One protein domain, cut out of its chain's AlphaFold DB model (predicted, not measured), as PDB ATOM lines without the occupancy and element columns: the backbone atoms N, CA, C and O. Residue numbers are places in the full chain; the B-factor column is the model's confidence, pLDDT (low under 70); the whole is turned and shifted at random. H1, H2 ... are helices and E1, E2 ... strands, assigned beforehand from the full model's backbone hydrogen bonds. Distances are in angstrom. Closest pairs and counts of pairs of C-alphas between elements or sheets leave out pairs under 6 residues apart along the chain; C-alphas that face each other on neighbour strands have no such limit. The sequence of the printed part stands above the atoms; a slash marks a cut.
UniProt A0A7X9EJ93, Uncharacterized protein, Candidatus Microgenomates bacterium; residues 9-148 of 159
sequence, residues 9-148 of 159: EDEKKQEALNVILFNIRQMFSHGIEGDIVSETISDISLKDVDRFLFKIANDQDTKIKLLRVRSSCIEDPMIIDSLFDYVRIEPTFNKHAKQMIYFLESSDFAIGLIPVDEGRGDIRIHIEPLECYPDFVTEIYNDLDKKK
ATOM      1  N   GLU A   9     -25.805  -2.831  28.626       66.75
ATOM      2  CA  GLU A   9     -24.697  -2.998  29.573       66.75
ATOM      3  C   GLU A   9     -24.949  -4.178  30.525       66.75
ATOM      4  O   GLU A   9     -24.034  -4.953  30.811       66.75
ATOM      5  N   ASP A  10     -26.197  -4.358  30.965       78.31
ATOM      6  CA  ASP A  10     -26.596  -5.483  31.816       78.31
ATOM      7  C   ASP A  10     -26.562  -6.819  31.054       78.31
ATOM      8  O   ASP A  10     -26.119  -7.829  31.607       78.31
ATOM      9  N   GLU A  11     -26.954  -6.833  29.775       84.38
ATOM     10  CA  GLU A  11     -26.863  -8.027  28.921       84.38
ATOM     11  C   GLU A  11     -25.413  -8.485  28.721       84.38
ATOM     12  O   GLU A  11     -25.109  -9.662  28.936       84.38
ATOM     13  N   LYS A  12     -24.498  -7.562  28.395       87.44
ATOM     14  CA  LYS A  12     -23.068  -7.874  28.220       87.44
ATOM     15  C   LYS A  12     -22.418  -8.391  29.497       87.44
ATOM     16  O   LYS A  12     -21.713  -9.397  29.468       87.44
ATOM     17  N   LYS A  13     -22.695  -7.745  30.635       90.81
ATOM     18  CA  LYS A  13     -22.223  -8.218  31.947       90.81
ATOM     19  C   LYS A  13     -22.724  -9.621  32.239       90.81
ATOM     20  O   LYS A  13     -21.962 -10.470  32.699       90.81
ATOM     21  N   GLN A  14     -24.001  -9.887  31.974       90.94
ATOM     22  CA  GLN A  14     -24.567 -11.208  32.206       90.94
ATOM     23  C   GLN A  14     -23.947 -12.262  31.278       90.94
ATOM     24  O   GLN A  14     -23.692 -13.379  31.729       90.94
ATOM     25  N   GLU A  15     -23.669 -11.923  30.019       92.88
ATOM     26  CA  GLU A  15     -22.958 -12.794  29.078       92.88
ATOM     27  C   GLU A  15     -21.540 -13.119  29.569       92.88
ATOM     28  O   GLU A  15     -21.185 -14.293  29.678       92.88
ATOM     29  N   ALA A  16     -20.777 -12.108  29.987       94.19
ATOM     30  CA  ALA A  16     -19.447 -12.271  30.572       94.19
ATOM     31  C   ALA A  16     -19.453 -13.185  31.814       94.19
ATOM     32  O   ALA A  16     -18.653 -14.117  31.925       94.19
ATOM     33  N   LEU A  17     -20.406 -12.996  32.733       94.56
ATOM     34  CA  LEU A  17     -20.558 -13.867  33.906       94.56
ATOM     35  C   LEU A  17     -21.004 -15.294  33.529       94.56
ATOM     36  O   LEU A  17     -20.606 -16.263  34.181       94.56
ATOM     37  N   ASN A  18     -21.792 -15.451  32.462       94.00
ATOM     38  CA  ASN A  18     -22.179 -16.764  31.946       94.00
ATOM     39  C   ASN A  18     -20.983 -17.532  31.366       94.00
ATOM     40  O   ASN A  18     -20.951 -18.755  31.507       94.00
ATOM     41  N   VAL A  19     -19.997 -16.846  30.775       95.62
ATOM     42  CA  VAL A  19     -18.730 -17.462  30.340       95.62
ATOM     43  C   VAL A  19     -17.969 -18.028  31.542       95.62
ATOM     44  O   VAL A  19     -17.580 -19.197  31.526       95.62
ATOM     45  N   ILE A  20     -17.850 -17.267  32.638       95.75
ATOM     46  CA  ILE A  20     -17.235 -17.762  33.886       95.75
ATOM     47  C   ILE A  20     -17.977 -19.008  34.390       95.75
ATOM     48  O   ILE A  20     -17.362 -20.032  34.693       95.75
ATOM     49  N   LEU A  21     -19.311 -18.948  34.447       94.81
ATOM     50  CA  LEU A  21     -20.133 -20.069  34.904       94.81
ATOM     51  C   LEU A  21     -19.990 -21.306  34.022       94.81
ATOM     52  O   LEU A  21     -19.991 -22.430  34.529       94.81
ATOM     53  N   PHE A  22     -19.927 -21.104  32.708       94.88
ATOM     54  CA  PHE A  22     -19.733 -22.172  31.745       94.88
ATOM     55  C   PHE A  22     -18.412 -22.888  32.017       94.88
ATOM     56  O   PHE A  22     -18.433 -24.102  32.209       94.88
ATOM     57  N   ASN A  23     -17.310 -22.146  32.141       96.12
ATOM     58  CA  ASN A  23     -15.990 -22.709  32.422       96.12
ATOM     59  C   ASN A  23     -15.934 -23.440  33.769       96.12
ATOM     60  O   ASN A  23     -15.482 -24.581  33.825       96.12
ATOM     61  N   ILE A  24     -16.500 -22.859  34.834       95.44
ATOM     62  CA  ILE A  24     -16.633 -23.543  36.131       95.44
ATOM     63  C   ILE A  24     -17.386 -24.872  35.960       95.44
ATOM     64  O   ILE A  24     -16.932 -25.915  36.425       95.44
ATOM     65  N   ARG A  25     -18.530 -24.867  35.265       93.94
ATOM     66  CA  ARG A  25     -19.326 -26.085  35.041       93.94
ATOM     67  C   ARG A  25     -18.580 -27.128  34.213       93.94
ATOM     68  O   ARG A  25     -18.739 -28.312  34.499       93.94
ATOM     69  N   GLN A  26     -17.805 -26.712  33.210       93.88
ATOM     70  CA  GLN A  26     -16.978 -27.629  32.425       93.88
ATOM     71  C   GLN A  26     -15.926 -28.294  33.303       93.88
ATOM     72  O   GLN A  26     -15.853 -29.520  33.301       93.88
ATOM     73  N   MET A  27     -15.216 -27.523  34.129       95.19
ATOM     74  CA  MET A  27     -14.233 -28.072  35.063       95.19
ATOM     75  C   MET A  27     -14.866 -29.064  36.043       95.19
ATOM     76  O   MET A  27     -14.358 -30.162  36.210       95.19
ATOM     77  N   PHE A  28     -16.026 -28.756  36.624       93.56
ATOM     78  CA  PHE A  28     -16.707 -29.701  37.522       93.56
ATOM     79  C   PHE A  28     -17.288 -30.942  36.827       93.56
ATOM     80  O   PHE A  28     -17.559 -31.934  37.496       93.56
ATOM     81  N   SER A  29     -17.544 -30.890  35.518       91.50
ATOM     82  CA  SER A  29     -18.149 -32.015  34.785       91.50
ATOM     83  C   SER A  29     -17.112 -32.911  34.111       91.50
ATOM     84  O   SER A  29     -17.360 -34.103  33.935       91.50
ATOM     85  N   HIS A  30     -15.991 -32.330  33.686       91.62
ATOM     86  CA  HIS A  30     -15.017 -32.971  32.805       91.62
ATOM     87  C   HIS A  30     -13.561 -32.710  33.204       91.62
ATOM     88  O   HIS A  30     -12.685 -33.331  32.613       91.62
ATOM     89  N   GLY A  31     -13.312 -31.805  34.154       89.38
ATOM     90  CA  GLY A  31     -11.969 -31.405  34.548       89.38
ATOM     91  C   GLY A  31     -11.188 -32.567  35.148       89.38
ATOM     92  O   GLY A  31     -11.685 -33.282  36.021       89.38
ATOM     93  N   ILE A  32      -9.960 -32.736  34.678       89.75
ATOM     94  CA  ILE A  32      -8.982 -33.697  35.187       89.75
ATOM     95  C   ILE A  32      -7.660 -32.995  35.505       89.75
ATOM     96  O   ILE A  32      -7.471 -31.819  35.192       89.75
ATOM     97  N   GLU A  33      -6.739 -33.718  36.143       87.19
ATOM     98  CA  GLU A  33      -5.388 -33.231  36.429       87.19
ATOM     99  C   GLU A  33      -4.727 -32.654  35.163       87.19
ATOM    100  O   GLU A  33      -4.672 -33.304  34.116       87.19
ATOM    101  N   GLY A  34      -4.225 -31.422  35.267       85.25
ATOM    102  CA  GLY A  34      -3.572 -30.699  34.174       85.25
ATOM    103  C   GLY A  34      -4.495 -29.856  33.288       85.25
ATOM    104  O   GLY A  34      -3.980 -29.119  32.444       85.25
ATOM    105  N   ASP A  35      -5.818 -29.909  33.472       92.25
ATOM    106  CA  ASP A  35      -6.734 -29.018  32.755       92.25
ATOM    107  C   ASP A  35      -6.619 -27.580  33.270       92.25
ATOM    108  O   ASP A  35      -6.741 -27.311  34.464       92.25
ATOM    109  N   ILE A  36      -6.419 -26.637  32.349       95.38
ATOM    110  CA  ILE A  36      -6.294 -25.211  32.657       95.38
ATOM    111  C   ILE A  36      -7.229 -24.426  31.742       95.38
ATOM    112  O   ILE A  36      -7.170 -24.547  30.516       95.38
ATOM    113  N   VAL A  37      -8.043 -23.560  32.339       95.62
ATOM    114  CA  VAL A  37      -8.792 -22.516  31.639       95.62
ATOM    115  C   VAL A  37      -8.119 -21.183  31.922       95.62
ATOM    116  O   VAL A  37      -8.023 -20.765  33.075       95.62
ATOM    117  N   SER A  38      -7.688 -20.497  30.866       94.50
ATOM    118  CA  SER A  38      -7.153 -19.140  30.946       94.50
ATOM    119  C   SER A  38      -7.808 -18.280  29.872       94.50
ATOM    120  O   SER A  38      -7.488 -18.410  28.691       94.50
ATOM    121  N   GLU A  39      -8.773 -17.449  30.267       93.81
ATOM    122  CA  GLU A  39      -9.602 -16.665  29.341       93.81
ATOM    123  C   GLU A  39      -9.714 -15.211  29.790       93.81
ATOM    124  O   GLU A  39      -9.912 -14.934  30.973       93.81
ATOM    125  N   THR A  40      -9.617 -14.283  28.835       93.81
ATOM    126  CA  THR A  40      -9.886 -12.857  29.055       93.81
ATOM    127  C   THR A  40     -11.363 -12.572  28.800       93.81
ATOM    128  O   THR A  40     -11.902 -12.928  27.753       93.81
ATOM    129  N   ILE A  41     -12.006 -11.919  29.763       94.25
ATOM    130  CA  ILE A  41     -13.433 -11.611  29.779       94.25
ATOM    131  C   ILE A  41     -13.596 -10.104  29.964       94.25
ATOM    132  O   ILE A  41     -13.112  -9.538  30.943       94.25
ATOM    133  N   SER A  42     -14.289  -9.468  29.026       93.44
ATOM    134  CA  SER A  42     -14.509  -8.022  29.005       93.44
ATOM    135  C   SER A  42     -15.811  -7.615  29.699       93.44
ATOM    136  O   SER A  42     -16.673  -8.445  29.992       93.44
ATOM    137  N   ASP A  43     -15.968  -6.306  29.910       91.62
ATOM    138  CA  ASP A  43     -17.191  -5.652  30.394       91.62
ATOM    139  C   ASP A  43     -17.600  -6.026  31.836       91.62
ATOM    140  O   ASP A  43     -18.734  -5.780  32.251       91.62
ATOM    141  N   ILE A  44     -16.675  -6.562  32.639       92.00
ATOM    142  CA  ILE A  44     -16.891  -6.902  34.055       92.00
ATOM    143  C   ILE A  44     -15.738  -6.417  34.938       92.00
ATOM    144  O   ILE A  44     -14.615  -6.222  34.480       92.00
ATOM    145  N   SER A  45     -16.005  -6.222  36.233       92.56
ATOM    146  CA  SER A  45     -14.988  -5.894  37.244       92.56
ATOM    147  C   SER A  45     -14.720  -7.060  38.203       92.56
ATOM    148  O   SER A  45     -15.562  -7.942  38.378       92.56
ATOM    149  N   LEU A  46     -13.570  -7.055  38.892       92.25
ATOM    150  CA  LEU A  46     -13.260  -8.064  39.922       92.25
ATOM    151  C   LEU A  46     -14.362  -8.152  40.994       92.25
ATOM    152  O   LEU A  46     -14.642  -9.222  41.531       92.25
ATOM    153  N   LYS A  47     -15.033  -7.029  41.277       92.94
ATOM    154  CA  LYS A  47     -16.169  -6.962  42.203       92.94
ATOM    155  C   LYS A  47     -17.411  -7.679  41.665       92.94
ATOM    156  O   LYS A  47     -18.188  -8.218  42.453       92.94
ATOM    157  N   ASP A  48     -17.619  -7.659  40.352       94.19
ATOM    158  CA  ASP A  48     -18.721  -8.380  39.715       94.19
ATOM    159  C   ASP A  48     -18.466  -9.885  39.768       94.19
ATOM    160  O   ASP A  48     -19.375 -10.627  40.139       94.19
ATOM    161  N   VAL A  49     -17.221 -10.319  39.526       95.00
ATOM    162  CA  VAL A  49     -16.791 -11.715  39.713       95.00
ATOM    163  C   VAL A  49     -17.027 -12.164  41.155       95.00
ATOM    164  O   VAL A  49     -17.700 -13.168  41.375       95.00
ATOM    165  N   ASP A  50     -16.558 -11.397  42.142       95.06
ATOM    166  CA  ASP A  50     -16.752 -11.697  43.567       95.06
ATOM    167  C   ASP A  50     -18.232 -11.910  43.915       95.06
ATOM    168  O   ASP A  50     -18.636 -12.966  44.412       95.06
ATOM    169  N   ARG A  51     -19.075 -10.926  43.573       94.19
ATOM    170  CA  ARG A  51     -20.519 -10.985  43.827       94.19
ATOM    171  C   ARG A  51     -21.159 -12.177  43.126       94.19
ATOM    172  O   ARG A  51     -22.031 -12.825  43.706       94.19
ATOM    173  N   PHE A  52     -20.760 -12.439  41.887       94.44
ATOM    174  CA  PHE A  52     -21.288 -13.533  41.091       94.44
ATOM    175  C   PHE A  52     -20.977 -14.892  41.723       94.44
ATOM    176  O   PHE A  52     -21.893 -15.693  41.909       94.44
ATOM    177  N   LEU A  53     -19.726 -15.124  42.131       94.25
ATOM    178  CA  LEU A  53     -19.303 -16.376  42.761       94.25
ATOM    179  C   LEU A  53     -20.050 -16.641  44.076       94.25
ATOM    180  O   LEU A  53     -20.533 -17.751  44.304       94.25
ATOM    181  N   PHE A  54     -20.229 -15.620  44.917       90.75
ATOM    182  CA  PHE A  54     -21.028 -15.770  46.137       90.75
ATOM    183  C   PHE A  54     -22.519 -15.964  45.854       90.75
ATOM    184  O   PHE A  54     -23.181 -16.717  46.568       90.75
ATOM    185  N   LYS A  55     -23.060 -15.324  44.812       90.56
ATOM    186  CA  LYS A  55     -24.452 -15.526  44.397       90.56
ATOM    187  C   LYS A  55     -24.697 -16.979  43.987       90.56
ATOM    188  O   LYS A  55     -25.593 -17.607  44.537       90.56
ATOM    189  N   ILE A  56     -23.874 -17.544  43.099       89.81
ATOM    190  CA  ILE A  56     -24.062 -18.934  42.641       89.81
ATOM    191  C   ILE A  56     -23.873 -19.963  43.765       89.81
ATOM    192  O   ILE A  56     -24.518 -21.010  43.750       89.81
ATOM    193  N   ALA A  57     -23.032 -19.655  44.759       87.19
ATOM    194  CA  ALA A  57     -22.866 -20.479  45.953       87.19
ATOM    195  C   ALA A  57     -24.097 -20.434  46.870       87.19
ATOM    196  O   ALA A  57     -24.475 -21.448  47.445       87.19
ATOM    197  N   ASN A  58     -24.731 -19.272  47.023       84.50
ATOM    198  CA  ASN A  58     -25.882 -19.113  47.915       84.50
ATOM    199  C   ASN A  58     -27.182 -19.608  47.283       84.50
ATOM    200  O   ASN A  58     -27.958 -20.295  47.943       84.50
ATOM    201  N   ASP A  59     -27.403 -19.283  46.010       82.25
ATOM    202  CA  ASP A  59     -28.637 -19.630  45.305       82.25
ATOM    203  C   ASP A  59     -28.712 -21.140  45.026       82.25
ATOM    204  O   ASP A  59     -29.799 -21.674  44.817       82.25
ATOM    205  N   GLN A  60     -27.561 -21.833  45.013       76.94
ATOM    206  CA  GLN A  60     -27.432 -23.244  44.619       76.94
ATOM    207  C   GLN A  60     -28.093 -23.539  43.254       76.94
ATOM    208  O   GLN A  60     -28.398 -24.684  42.935       76.94
ATOM    209  N   ASP A  61     -28.249 -22.515  42.407       70.81
ATOM    210  CA  ASP A  61     -28.852 -22.583  41.064       70.81
ATOM    211  C   ASP A  61     -27.858 -23.105  40.003       70.81
ATOM    212  O   ASP A  61     -27.957 -22.897  38.791       70.81
ATOM    213  N   THR A  62     -26.815 -23.793  40.464       73.38
ATOM    214  CA  THR A  62     -25.861 -24.468  39.593       73.38
ATOM    215  C   THR A  62     -26.182 -25.954  39.547       73.38
ATOM    216  O   THR A  62     -26.704 -26.536  40.492       73.38
ATOM    217  N   LYS A  63     -25.816 -26.618  38.446       81.12
ATOM    218  CA  LYS A  63     -25.873 -28.086  38.370       81.12
ATOM    219  C   LYS A  63     -24.839 -28.768  39.287       81.12
ATOM    220  O   LYS A  63     -24.815 -29.995  39.350       81.12
ATOM    221  N   ILE A  64     -23.995 -27.993  39.973       82.31
ATOM    222  CA  ILE A  64     -22.936 -28.469  40.860       82.31
ATOM    223  C   ILE A  64     -23.541 -28.606  42.255       82.31
ATOM    224  O   ILE A  64     -23.904 -27.622  42.900       82.31
ATOM    225  N   LYS A  65     -23.699 -29.849  42.711       78.88
ATOM    226  CA  LYS A  65     -24.311 -30.136  44.010       78.88
ATOM    227  C   LYS A  65     -23.404 -29.666  45.142       78.88
ATOM    228  O   LYS A  65     -22.222 -29.996  45.145       78.88
ATOM    229  N   LEU A  66     -23.996 -28.996  46.134       83.38
ATOM    230  CA  LEU A  66     -23.316 -28.559  47.359       83.38
ATOM    231  C   LEU A  66     -22.089 -27.684  47.074       83.38
ATOM    232  O   LEU A  66     -21.095 -27.768  47.791       83.38
ATOM    233  N   LEU A  67     -22.170 -26.849  46.032       91.12
ATOM    234  CA  LEU A  67     -21.086 -25.948  45.668       91.12
ATOM    235  C   LEU A  67     -20.771 -25.027  46.847       91.12
ATOM    236  O   LEU A  67     -21.612 -24.227  47.270       91.12
ATOM    237  N   ARG A  68     -19.548 -25.128  47.357       92.19
ATOM    238  CA  ARG A  68     -19.004 -24.251  48.384       92.19
ATOM    239  C   ARG A  68     -17.988 -23.327  47.740       92.19
ATOM    240  O   ARG A  68     -17.098 -23.783  47.034       92.19
ATOM    241  N   VAL A  69     -18.105 -22.033  48.017       94.19
ATOM    242  CA  VAL A  69     -17.132 -21.030  47.580       94.19
ATOM    243  C   VAL A  69     -16.429 -20.467  48.804       94.19
ATOM    244  O   VAL A  69     -17.067 -20.008  49.756       94.19
ATOM    245  N   ARG A  70     -15.102 -20.515  48.780       94.25
ATOM    246  CA  ARG A  70     -14.219 -19.838  49.725       94.25
ATOM    247  C   ARG A  70     -13.319 -18.873  48.975       94.25
ATOM    248  O   ARG A  70     -13.119 -19.009  47.774       94.25
ATOM    249  N   SER A  71     -12.750 -17.915  49.689       95.38
ATOM    250  CA  SER A  71     -11.787 -16.994  49.107       95.38
ATOM    251  C   SER A  71     -10.710 -16.601  50.105       95.38
ATOM    252  O   SER A  71     -10.899 -16.692  51.322       95.38
ATOM    253  N   SER A  72      -9.572 -16.169  49.573       95.25
ATOM    254  CA  SER A  72      -8.500 -15.534  50.327       95.25
ATOM    255  C   SER A  72      -8.062 -14.257  49.620       95.25
ATOM    256  O   SER A  72      -8.048 -14.188  48.392       95.25
ATOM    257  N   CYS A  73      -7.712 -13.251  50.413       94.00
ATOM    258  CA  CYS A  73      -7.153 -11.991  49.944       94.00
ATOM    259  C   CYS A  73      -5.653 -12.007  50.236       94.00
ATOM    260  O   CYS A  73      -5.247 -12.012  51.400       94.00
ATOM    261  N   ILE A  74      -4.843 -12.033  49.185       92.38
ATOM    262  CA  ILE A  74      -3.386 -12.007  49.257       92.38
ATOM    263  C   ILE A  74      -2.953 -10.544  49.229       92.38
ATOM    264  O   ILE A  74      -3.284  -9.805  48.302       92.38
ATOM    265  N   GLU A  75      -2.236 -10.120  50.267       91.62
ATOM    266  CA  GLU A  75      -1.692  -8.760  50.384       91.62
ATOM    267  C   GLU A  75      -0.157  -8.740  50.368       91.62
ATOM    268  O   GLU A  75       0.428  -7.669  50.240       91.62
ATOM    269  N   ASP A  76       0.495  -9.905  50.492       90.88
ATOM    270  CA  ASP A  76       1.953 -10.029  50.435       90.88
ATOM    271  C   ASP A  76       2.439  -9.887  48.980       90.88
ATOM    272  O   ASP A  76       2.120 -10.748  48.152       90.88
ATOM    273  N   PRO A  77       3.224  -8.843  48.654       90.06
ATOM    274  CA  PRO A  77       3.715  -8.616  47.300       90.06
ATOM    275  C   PRO A  77       4.527  -9.778  46.724       90.06
ATOM    276  O   PRO A  77       4.433 -10.027  45.528       90.06
ATOM    277  N   MET A  78       5.290 -10.515  47.543       90.88
ATOM    278  CA  MET A  78       6.098 -11.642  47.054       90.88
ATOM    279  C   MET A  78       5.219 -12.814  46.611       90.88
ATOM    280  O   MET A  78       5.511 -13.476  45.613       90.88
ATOM    281  N   ILE A  79       4.125 -13.060  47.339       92.75
ATOM    282  CA  ILE A  79       3.149 -14.095  46.979       92.75
ATOM    283  C   ILE A  79       2.368 -13.664  45.736       92.75
ATOM    284  O   ILE A  79       2.134 -14.484  44.854       92.75
ATOM    285  N   ILE A  80       1.997 -12.383  45.641       92.00
ATOM    286  CA  ILE A  80       1.321 -11.825  44.461       92.00
ATOM    287  C   ILE A  80       2.206 -11.961  43.216       92.00
ATOM    288  O   ILE A  80       1.736 -12.458  42.195       92.00
ATOM    289  N   ASP A  81       3.483 -11.586  43.306       90.06
ATOM    290  CA  ASP A  81       4.438 -11.723  42.202       90.06
ATOM    291  C   ASP A  81       4.590 -13.194  41.783       90.06
ATOM    292  O   ASP A  81       4.484 -13.512  40.600       90.06
ATOM    293  N   SER A  82       4.728 -14.108  42.751       92.44
ATOM    294  CA  SER A  82       4.801 -15.554  42.482       92.44
ATOM    295  C   SER A  82       3.532 -16.089  41.808       92.44
ATOM    296  O   SER A  82       3.604 -16.950  40.931       92.44
ATOM    297  N   LEU A  83       2.363 -15.575  42.198       92.88
ATOM    298  CA  LEU A  83       1.084 -15.928  41.592       92.88
ATOM    299  C   LEU A  83       1.005 -15.455  40.143       92.88
ATOM    300  O   LEU A  83       0.610 -16.237  39.285       92.88
ATOM    301  N   PHE A  84       1.402 -14.213  39.863       91.12
ATOM    302  CA  PHE A  84       1.412 -13.646  38.513       91.12
ATOM    303  C   PHE A  84       2.421 -14.323  37.585       91.12
ATOM    304  O   PHE A  84       2.076 -14.615  36.437       91.12
ATOM    305  N   ASP A  85       3.608 -14.656  38.090       91.56
ATOM    306  CA  ASP A  85       4.597 -15.451  37.357       91.56
ATOM    307  C   ASP A  85       4.038 -16.841  37.010       91.56
ATOM    308  O   ASP A  85       4.209 -17.322  35.887       91.56
ATOM    309  N   TYR A  86       3.316 -17.464  37.950       92.12
ATOM    310  CA  TYR A  86       2.672 -18.759  37.746       92.12
ATOM    311  C   TYR A  86       1.592 -18.715  36.656       92.12
ATOM    312  O   TYR A  86       1.663 -19.474  35.688       92.12
ATOM    313  N   VAL A  87       0.627 -17.795  36.769       90.38
ATOM    314  CA  VAL A  87      -0.473 -17.667  35.790       90.38
ATOM    315  C   VAL A  87      -0.041 -16.990  34.483       90.38
ATOM    316  O   VAL A  87      -0.828 -16.904  33.541       90.38
ATOM    317  N   ARG A  88       1.217 -16.532  34.398       88.88
ATOM    318  CA  ARG A  88       1.817 -15.838  33.245       88.88
ATOM    319  C   ARG A  88       1.034 -14.594  32.828       88.88
ATOM    320  O   ARG A  88       0.755 -14.385  31.643       88.88
ATOM    321  N   ILE A  89       0.672 -13.772  33.810       81.25
ATOM    322  CA  ILE A  89      -0.040 -12.509  33.597       81.25
ATOM    323  C   ILE A  89       0.818 -11.372  34.125       81.25
ATOM    324  O   ILE A  89       1.228 -11.380  35.280       81.25
ATOM    325  N   GLU A  90       1.043 -10.360  33.294       75.25
ATOM    326  CA  GLU A  90       1.599  -9.089  33.746       75.25
ATOM    327  C   GLU A  90       0.441  -8.105  33.960       75.25
ATOM    328  O   GLU A  90      -0.149  -7.648  32.977       75.25
ATOM    329  N   PRO A  91       0.066  -7.776  35.211       70.06
ATOM    330  CA  PRO A  91      -1.012  -6.825  35.453       70.06
ATOM    331  C   PRO A  91      -0.613  -5.452  34.904       70.06
ATOM    332  O   PRO A  91       0.456  -4.919  35.216       70.06
ATOM    333  N   THR A  92      -1.484  -4.844  34.104       66.44
ATOM    334  CA  THR A  92      -1.225  -3.525  33.501       66.44
ATOM    335  C   THR A  92      -1.350  -2.382  34.513       66.44
ATOM    336  O   THR A  92      -0.801  -1.301  34.289       66.44
ATOM    337  N   PHE A  93      -2.025  -2.611  35.646       62.06
ATOM    338  CA  PHE A  93      -2.210  -1.640  36.722       62.06
ATOM    339  C   PHE A  93      -2.003  -2.286  38.100       62.06
ATOM    340  O   PHE A  93      -2.468  -3.389  38.354       62.06
ATOM    341  N   ASN A  94      -1.331  -1.570  39.010       61.81
ATOM    342  CA  ASN A  94      -1.162  -1.933  40.425       61.81
ATOM    343  C   ASN A  94      -0.685  -3.376  40.695       61.81
ATOM    344  O   ASN A  94      -1.343  -4.125  41.411       61.81
ATOM    345  N   LYS A  95       0.530  -3.718  40.243       58.56
ATOM    346  CA  LYS A  95       1.203  -5.005  40.527       58.56
ATOM    347  C   LYS A  95       1.259  -5.399  42.024       58.56
ATOM    348  O   LYS A  95       1.465  -6.559  42.342       58.56
ATOM    349  N   HIS A  96       1.030  -4.455  42.942       61.59
ATOM    350  CA  HIS A  96       1.037  -4.672  44.396       61.59
ATOM    351  C   HIS A  96      -0.306  -4.362  45.084       61.59
ATOM    352  O   HIS A  96      -0.346  -4.148  46.297       61.59
ATOM    353  N   ALA A  97      -1.407  -4.273  44.331       73.75
ATOM    354  CA  ALA A  97      -2.736  -4.274  44.934       73.75
ATOM    355  C   ALA A  97      -3.100  -5.681  45.425       73.75
ATOM    356  O   ALA A  97      -2.557  -6.681  44.971       73.75
ATOM    357  N   LYS A  98      -4.038  -5.738  46.371       87.88
ATOM    358  CA  LYS A  98      -4.567  -6.988  46.920       87.88
ATOM    359  C   LYS A  98      -5.073  -7.895  45.795       87.88
ATOM    360  O   LYS A  98      -5.832  -7.426  44.948       87.88
ATOM    361  N   GLN A  99      -4.720  -9.175  45.834       92.00
ATOM    362  CA  GLN A  99      -5.160 -10.174  44.860       92.00
ATOM    363  C   GLN A  99      -6.099 -11.179  45.523       92.00
ATOM    364  O   GLN A  99      -5.790 -11.743  46.571       92.00
ATOM    365  N   MET A 100      -7.255 -11.416  44.908       94.81
ATOM    366  CA  MET A 100      -8.211 -12.416  45.381       94.81
ATOM    367  C   MET A 100      -7.934 -13.768  44.728       94.81
ATOM    368  O   MET A 100      -7.678 -13.846  43.529       94.81
ATOM    369  N   ILE A 101      -8.045 -14.834  45.508       96.50
ATOM    370  CA  ILE A 101      -8.140 -16.203  45.002       96.50
ATOM    371  C   ILE A 101      -9.414 -16.836  45.546       96.50
ATOM    372  O   ILE A 101      -9.753 -16.651  46.719       96.50
ATOM    373  N   TYR A 102     -10.120 -17.563  44.691       97.88
ATOM    374  CA  TYR A 102     -11.347 -18.265  45.029       97.88
ATOM    375  C   TYR A 102     -11.113 -19.766  44.944       97.88
ATOM    376  O   TYR A 102     -10.460 -20.248  44.027       97.88
ATOM    377  N   PHE A 103     -11.676 -20.499  45.894       97.38
ATOM    378  CA  PHE A 103     -11.668 -21.953  45.933       97.38
ATOM    379  C   PHE A 103     -13.112 -22.423  45.872       97.38
ATOM    380  O   PHE A 103     -13.928 -22.060  46.726       97.38
ATOM    381  N   LEU A 104     -13.435 -23.173  44.826       96.12
ATOM    382  CA  LEU A 104     -14.765 -23.701  44.581       96.12
ATOM    383  C   LEU A 104     -14.713 -25.213  44.765       96.12
ATOM    384  O   LEU A 104     -13.917 -25.886  44.120       96.12
ATOM    385  N   GLU A 105     -15.572 -25.744  45.627       94.50
ATOM    386  CA  GLU A 105     -15.556 -27.148  46.037       94.50
ATOM    387  C   GLU A 105     -16.932 -27.790  45.868       94.50
ATOM    388  O   GLU A 105     -17.950 -27.215  46.265       94.50
ATOM    389  N   SER A 106     -16.947 -29.006  45.332       90.38
ATOM    390  CA  SER A 106     -18.042 -29.969  45.446       90.38
ATOM    391  C   SER A 106     -17.673 -31.053  46.468       90.38
ATOM    392  O   SER A 106     -16.693 -30.947  47.204       90.38
ATOM    393  N   SER A 107     -18.471 -32.119  46.536       86.75
ATOM    394  CA  SER A 107     -18.202 -33.281  47.391       86.75
ATOM    395  C   SER A 107     -16.922 -34.052  47.049       86.75
ATOM    396  O   SER A 107     -16.410 -34.777  47.898       86.75
ATOM    397  N   ASP A 108     -16.466 -33.958  45.808       87.31
ATOM    398  CA  ASP A 108     -15.502 -34.866  45.181       87.31
ATOM    399  C   ASP A 108     -14.455 -34.151  44.323       87.31
ATOM    400  O   ASP A 108     -13.483 -34.775  43.909       87.31
ATOM    401  N   PHE A 109     -14.626 -32.852  44.074       92.88
ATOM    402  CA  PHE A 109     -13.733 -32.077  43.231       92.88
ATOM    403  C   PHE A 109     -13.597 -30.648  43.752       92.88
ATOM    404  O   PHE A 109     -14.527 -30.083  44.331       92.88
ATOM    405  N   ALA A 110     -12.429 -30.053  43.545       95.06
ATOM    406  CA  ALA A 110     -12.172 -28.671  43.906       95.06
ATOM    407  C   ALA A 110     -11.350 -27.996  42.816       95.06
ATOM    408  O   ALA A 110     -10.423 -28.592  42.269       95.06
ATOM    409  N   ILE A 111     -11.671 -26.738  42.541       97.38
ATOM    410  CA  ILE A 111     -10.936 -25.884  41.613       97.38
ATOM    411  C   ILE A 111     -10.522 -24.599  42.320       97.38
ATOM    412  O   ILE A 111     -11.224 -24.106  43.211       97.38
ATOM    413  N   GLY A 112      -9.397 -24.039  41.898       97.62
ATOM    414  CA  GLY A 112      -9.077 -22.643  42.167       97.62
ATOM    415  C   GLY A 112      -9.540 -21.761  41.012       97.62
ATOM    416  O   GLY A 112      -9.645 -22.214  39.875       97.62
ATOM    417  N   LEU A 113      -9.845 -20.503  41.311       97.94
ATOM    418  CA  LEU A 113     -10.125 -19.458  40.334       97.94
ATOM    419  C   LEU A 113      -9.391 -18.188  40.760       97.94
ATOM    420  O   LEU A 113      -9.632 -17.650  41.845       97.94
ATOM    421  N   ILE A 114      -8.511 -17.698  39.892       96.19
ATOM    422  CA  ILE A 114      -7.773 -16.446  40.076       96.19
ATOM    423  C   ILE A 114      -8.231 -15.464  38.996       96.19
ATOM    424  O   ILE A 114      -7.883 -15.644  37.829       96.19
ATOM    425  N   PRO A 115      -9.017 -14.436  39.348       94.69
ATOM    426  CA  PRO A 115      -9.344 -13.358  38.433       94.69
ATOM    427  C   PRO A 115      -8.292 -12.248  38.554       94.69
ATOM    428  O   PRO A 115      -8.027 -11.754  39.652       94.69
ATOM    429  N   VAL A 116      -7.702 -11.842  37.435       92.19
ATOM    430  CA  VAL A 116      -6.683 -10.787  37.355       92.19
ATOM    431  C   VAL A 116      -7.184  -9.673  36.447       92.19
ATOM    432  O   VAL A 116      -7.627  -9.931  35.335       92.19
ATOM    433  N   ASP A 117      -7.124  -8.435  36.928       89.44
ATOM    434  CA  ASP A 117      -7.474  -7.250  36.141       89.44
ATOM    435  C   ASP A 117      -6.359  -6.958  35.119       89.44
ATOM    436  O   ASP A 117      -5.226  -6.638  35.491       89.44
ATOM    437  N   GLU A 118      -6.673  -7.087  33.828       86.12
ATOM    438  CA  GLU A 118      -5.770  -6.752  32.716       86.12
ATOM    439  C   GLU A 118      -5.921  -5.286  32.270       86.12
ATOM    440  O   GLU A 118      -5.246  -4.830  31.336       86.12
ATOM    441  N   GLY A 119      -6.749  -4.513  32.974       82.31
ATOM    442  CA  GLY A 119      -7.067  -3.122  32.697       82.31
ATOM    443  C   GLY A 119      -8.173  -2.967  31.653       82.31
ATOM    444  O   GLY A 119      -8.583  -3.904  30.985       82.31
ATOM    445  N   ARG A 120      -8.673  -1.732  31.498       82.00
ATOM    446  CA  ARG A 120      -9.689  -1.356  30.485       82.00
ATOM    447  C   ARG A 120     -11.019  -2.126  30.561       82.00
ATOM    448  O   ARG A 120     -11.794  -2.059  29.616       82.00
ATOM    449  N   GLY A 121     -11.318  -2.746  31.703       83.44
ATOM    450  CA  GLY A 121     -12.533  -3.544  31.891       83.44
ATOM    451  C   GLY A 121     -12.381  -5.004  31.462       83.44
ATOM    452  O   GLY A 121     -13.395  -5.684  31.331       83.44
ATOM    453  N   ASP A 122     -11.146  -5.464  31.255       89.94
ATOM    454  CA  ASP A 122     -10.820  -6.850  30.941       89.94
ATOM    455  C   ASP A 122     -10.299  -7.571  32.190       89.94
ATOM    456  O   ASP A 122      -9.398  -7.095  32.886       89.94
ATOM    457  N   ILE A 123     -10.853  -8.747  32.469       92.25
ATOM    458  CA  ILE A 123     -10.396  -9.646  33.529       92.25
ATOM    459  C   ILE A 123      -9.944 -10.940  32.888       92.25
ATOM    460  O   ILE A 123     -10.733 -11.604  32.217       92.25
ATOM    461  N   ARG A 124      -8.716 -11.365  33.169       93.25
ATOM    462  CA  ARG A 124      -8.313 -12.736  32.890       93.25
ATOM    463  C   ARG A 124      -8.670 -13.635  34.057       93.25
ATOM    464  O   ARG A 124      -8.266 -13.381  35.188       93.25
ATOM    465  N   ILE A 125      -9.407 -14.703  33.785       95.44
ATOM    466  CA  ILE A 125      -9.612 -15.789  34.741       95.44
ATOM    467  C   ILE A 125      -8.575 -16.881  34.499       95.44
ATOM    468  O   ILE A 125      -8.289 -17.220  33.356       95.44
ATOM    469  N   HIS A 126      -8.036 -17.444  35.574       96.81
ATOM    470  CA  HIS A 126      -7.255 -18.679  35.561       96.81
ATOM    471  C   HIS A 126      -7.945 -19.698  36.461       96.81
ATOM    472  O   HIS A 126      -8.116 -19.429  37.652       96.81
ATOM    473  N   ILE A 127      -8.367 -20.829  35.900       97.38
ATOM    474  CA  ILE A 127      -9.060 -21.911  36.607       97.38
ATOM    475  C   ILE A 127      -8.346 -23.225  36.325       97.38
ATOM    476  O   ILE A 127      -8.099 -23.557  35.170       97.38
ATOM    477  N   GLU A 128      -8.087 -23.999  37.369       97.06
ATOM    478  CA  GLU A 128      -7.525 -25.350  37.274       97.06
ATOM    479  C   GLU A 128      -7.940 -26.174  38.511       97.06
ATOM    480  O   GLU A 128      -8.422 -25.597  39.502       97.06
ATOM    481  N   PRO A 129      -7.801 -27.513  38.483       96.88
ATOM    482  CA  PRO A 129      -8.026 -28.346  39.654       96.88
ATOM    483  C   PRO A 129      -7.133 -27.897  40.810       96.88
ATOM    484  O   PRO A 129      -5.955 -27.601  40.624       96.88
ATOM    485  N   LEU A 130      -7.678 -27.874  42.026       95.81
ATOM    486  CA  LEU A 130      -6.972 -27.375  43.208       95.81
ATOM    487  C   LEU A 130      -5.639 -28.103  43.456       95.81
ATOM    488  O   LEU A 130      -4.678 -27.491  43.907       95.81
ATOM    489  N   GLU A 131      -5.581 -29.396  43.148       93.44
ATOM    490  CA  GLU A 131      -4.385 -30.232  43.303       93.44
ATOM    491  C   GLU A 131      -3.252 -29.904  42.319       93.44
ATOM    492  O   GLU A 131      -2.114 -30.294  42.562       93.44
ATOM    493  N   CYS A 132      -3.550 -29.184  41.234       95.31
ATOM    494  CA  CYS A 132      -2.564 -28.767  40.233       95.31
ATOM    495  C   CYS A 132      -1.891 -27.430  40.578       95.31
ATOM    496  O   CYS A 132      -0.860 -27.103  39.991       95.31
ATOM    497  N   TYR A 133      -2.453 -26.666  41.520       95.12
ATOM    498  CA  TYR A 133      -1.876 -25.393  41.936       95.12
ATOM    499  C   TYR A 133      -0.545 -25.586  42.685       95.12
ATOM    500  O   TYR A 133      -0.370 -26.571  43.405       95.12
ATOM    501  N   PRO A 134       0.383 -24.613  42.603       95.25
ATOM    502  CA  PRO A 134       1.626 -24.629  43.364       95.25
ATOM    503  C   PRO A 134       1.384 -24.625  44.881       95.25
ATOM    504  O   PRO A 134       0.393 -24.077  45.369       95.25
ATOM    505  N   ASP A 135       2.354 -25.159  45.629       95.44
ATOM    506  CA  ASP A 135       2.269 -25.373  47.081       95.44
ATOM    507  C   ASP A 135       1.809 -24.136  47.863       95.44
ATOM    508  O   ASP A 135       0.968 -24.236  48.750       95.44
ATOM    509  N   PHE A 136       2.274 -22.937  47.505       93.94
ATOM    510  CA  PHE A 136       1.877 -21.721  48.222       93.94
ATOM    511  C   PHE A 136       0.367 -21.422  48.106       93.94
ATOM    512  O   PHE A 136      -0.226 -20.863  49.028       93.94
ATOM    513  N   VAL A 137      -0.286 -21.802  47.002       95.19
ATOM    514  CA  VAL A 137      -1.740 -21.653  46.829       95.19
ATOM    515  C   VAL A 137      -2.491 -22.711  47.633       95.19
ATOM    516  O   VAL A 137      -3.488 -22.392  48.290       95.19
ATOM    517  N   THR A 138      -2.018 -23.958  47.623       93.75
ATOM    518  CA  THR A 138      -2.647 -25.038  48.398       93.75
ATOM    519  C   THR A 138      -2.460 -24.829  49.906       93.75
ATOM    520  O   THR A 138      -3.367 -25.120  50.689       93.75
ATOM    521  N   GLU A 139      -1.356 -24.220  50.340       93.81
ATOM    522  CA  GLU A 139      -1.149 -23.745  51.712       93.81
ATOM    523  C   GLU A 139      -2.159 -22.661  52.105       93.81
ATOM    524  O   GLU A 139      -2.806 -22.784  53.151       93.81
ATOM    525  N   ILE A 140      -2.370 -21.651  51.248       94.06
ATOM    526  CA  ILE A 140      -3.401 -20.620  51.462       94.06
ATOM    527  C   ILE A 140      -4.773 -21.271  51.645       94.06
ATOM    528  O   ILE A 140      -5.513 -20.896  52.557       94.06
ATOM    529  N   TYR A 141      -5.110 -22.256  50.809       94.38
ATOM    530  CA  TYR A 141      -6.353 -23.012  50.923       94.38
ATOM    531  C   TYR A 141      -6.468 -23.754  52.262       94.38
ATOM    532  O   TYR A 141      -7.474 -23.619  52.964       94.38
ATOM    533  N   ASN A 142      -5.429 -24.495  52.651       91.62
ATOM    534  CA  ASN A 142      -5.401 -25.264  53.896       91.62
ATOM    535  C   ASN A 142      -5.532 -24.364  55.138       91.62
ATOM    536  O   ASN A 142      -6.166 -24.733  56.134       91.62
ATOM    537  N   ASP A 143      -4.985 -23.152  55.081       90.75
ATOM    538  CA  ASP A 143      -5.088 -22.172  56.159       90.75
ATOM    539  C   ASP A 143      -6.502 -21.588  56.319       90.75
ATOM    540  O   ASP A 143      -6.862 -21.139  57.416       90.75
ATOM    541  N   LEU A 144      -7.353 -21.660  55.287       87.00
ATOM    542  CA  LEU A 144      -8.768 -21.288  55.407       87.00
ATOM    543  C   LEU A 144      -9.520 -22.195  56.386       87.00
ATOM    544  O   LEU A 144     -10.451 -21.732  57.048       87.00
ATOM    545  N   ASP A 145      -9.128 -23.466  56.509       71.44
ATOM    546  CA  ASP A 145      -9.719 -24.377  57.494       71.44
ATOM    547  C   ASP A 145      -9.132 -24.183  58.896       71.44
ATOM    548  O   ASP A 145      -9.869 -24.294  59.877       71.44
ATOM    549  N   LYS A 146      -7.855 -23.794  59.019       66.62
ATOM    550  CA  LYS A 146      -7.231 -23.490  60.323       66.62
ATOM    551  C   LYS A 146      -7.795 -22.228  60.976       66.62
ATOM    552  O   LYS A 146      -7.869 -22.154  62.200       66.62
ATOM    553  N   LYS A 147      -8.252 -21.251  60.182       56.88
ATOM    554  CA  LYS A 147      -8.932 -20.040  60.681       56.88
ATOM    555  C   LYS A 147     -10.315 -20.309  61.296       56.88
ATOM    556  O   LYS A 147     -10.883 -19.397  61.891       56.88
ATOM    557  N   LYS A 148     -10.842 -21.543  61.241       51.59
ATOM    558  CA  LYS A 148     -12.068 -21.981  61.944       51.59
ATOM    559  C   LYS A 148     -11.851 -22.212  63.452       51.59
ATOM    560  O   LYS A 148     -12.358 -23.178  64.023       51.59
TER     561      LYS A 148
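This is residues 9 to 148 of the 159 residues of an uncharacterized protein of Candidatus Microgenomates bacterium (UniProt A0A7X9EJ93). A twisted sheet of five strands forms the middle layer, with two helices on each face: H1 and the shorter H2 cover one face, H3 and H4 the other. The long helix H1 runs along the E1 and E5 half of the sheet, H2 runs along E4 and E3, and on the other face H4 crosses E3 and E2. The printed part has 140 residues, with four named helices and five named strands in the order H1 E1 H2 E2 H3 E3 E4 E5 H4; the sheet's order is E1, E5, E4, E3, E2, antiparallel throughout, and the class is mixed, helices and strands. The whole is compact, with a radius of gyration of the C-alphas of 14.3 A and spans of 40 by 36 by 29 A.

The sheet's strands are E1, residues 37 to 42; E2, residues 68 to 74; E3, residues 99 to 105; E4, residues 110 to 119, 28.4 A long; and E5, residues 122 to 129, 23.4 A long. The helices are H1, residues 9 to 30, 31.7 A from first to last C-alpha; H2, residues 46 to 59, 20.0 A; H3, residues 77 to 87; and H4, residues 135 to 146. H1 begins with C-alpha 9 at (-24.697, -2.998, 29.573), E4 begins with C-alpha 110 at (-12.172, -28.671, 43.906), and H4 ends with C-alpha 146 at (-7.231, -23.490, 60.323).

E3, E4 and E5 form a meander, each strand the antiparallel neighbour of the one before, in two hairpins: N 102 and O 113 are 2.9 A apart, and N 116 and O 124 are 2.8 A apart. The edge strands are E1, with N 39 and O 125 of E5 3.1 A apart, and E2, with N 70 and O 103 of E3 2.8 A apart. These pairs are within hydrogen-bond range. The sheet and its helices make three layers, helices on both faces of a sheet. H1 is on one face at a height of 8.5 A, and its closest C-alphas to E1 are Ala 16 and Ile 41, 6.1 A apart. H2 is on the same face, at a height of 9.3 A, over E4 and E3. H1 and H2 are close but not clearly touching, at a steep tilt of 61 degrees; their closest C-alphas, Leu 17 and Phe 52, are 7.2 A apart. On the opposite face, H3 runs slantwise to the strands, at 56 degrees to E3 on the local plane, and H4 runs across them, at 69 degrees to E3 on the local plane. Every O i to N i+4 pair is within hydrogen-bond range in H1, H2 and H3, and 7 of 8 are in H4.

The two C-alphas farthest apart, those of Glu 9 and Lys 146, are 40.9 A apart. The printed part has no cut, and the link from H3 to E3, 11 residues, is long. The mean pLDDT of the printed part is 89.1; residue 9, residues 92 to 96 and residues 146 to 148 are under 70.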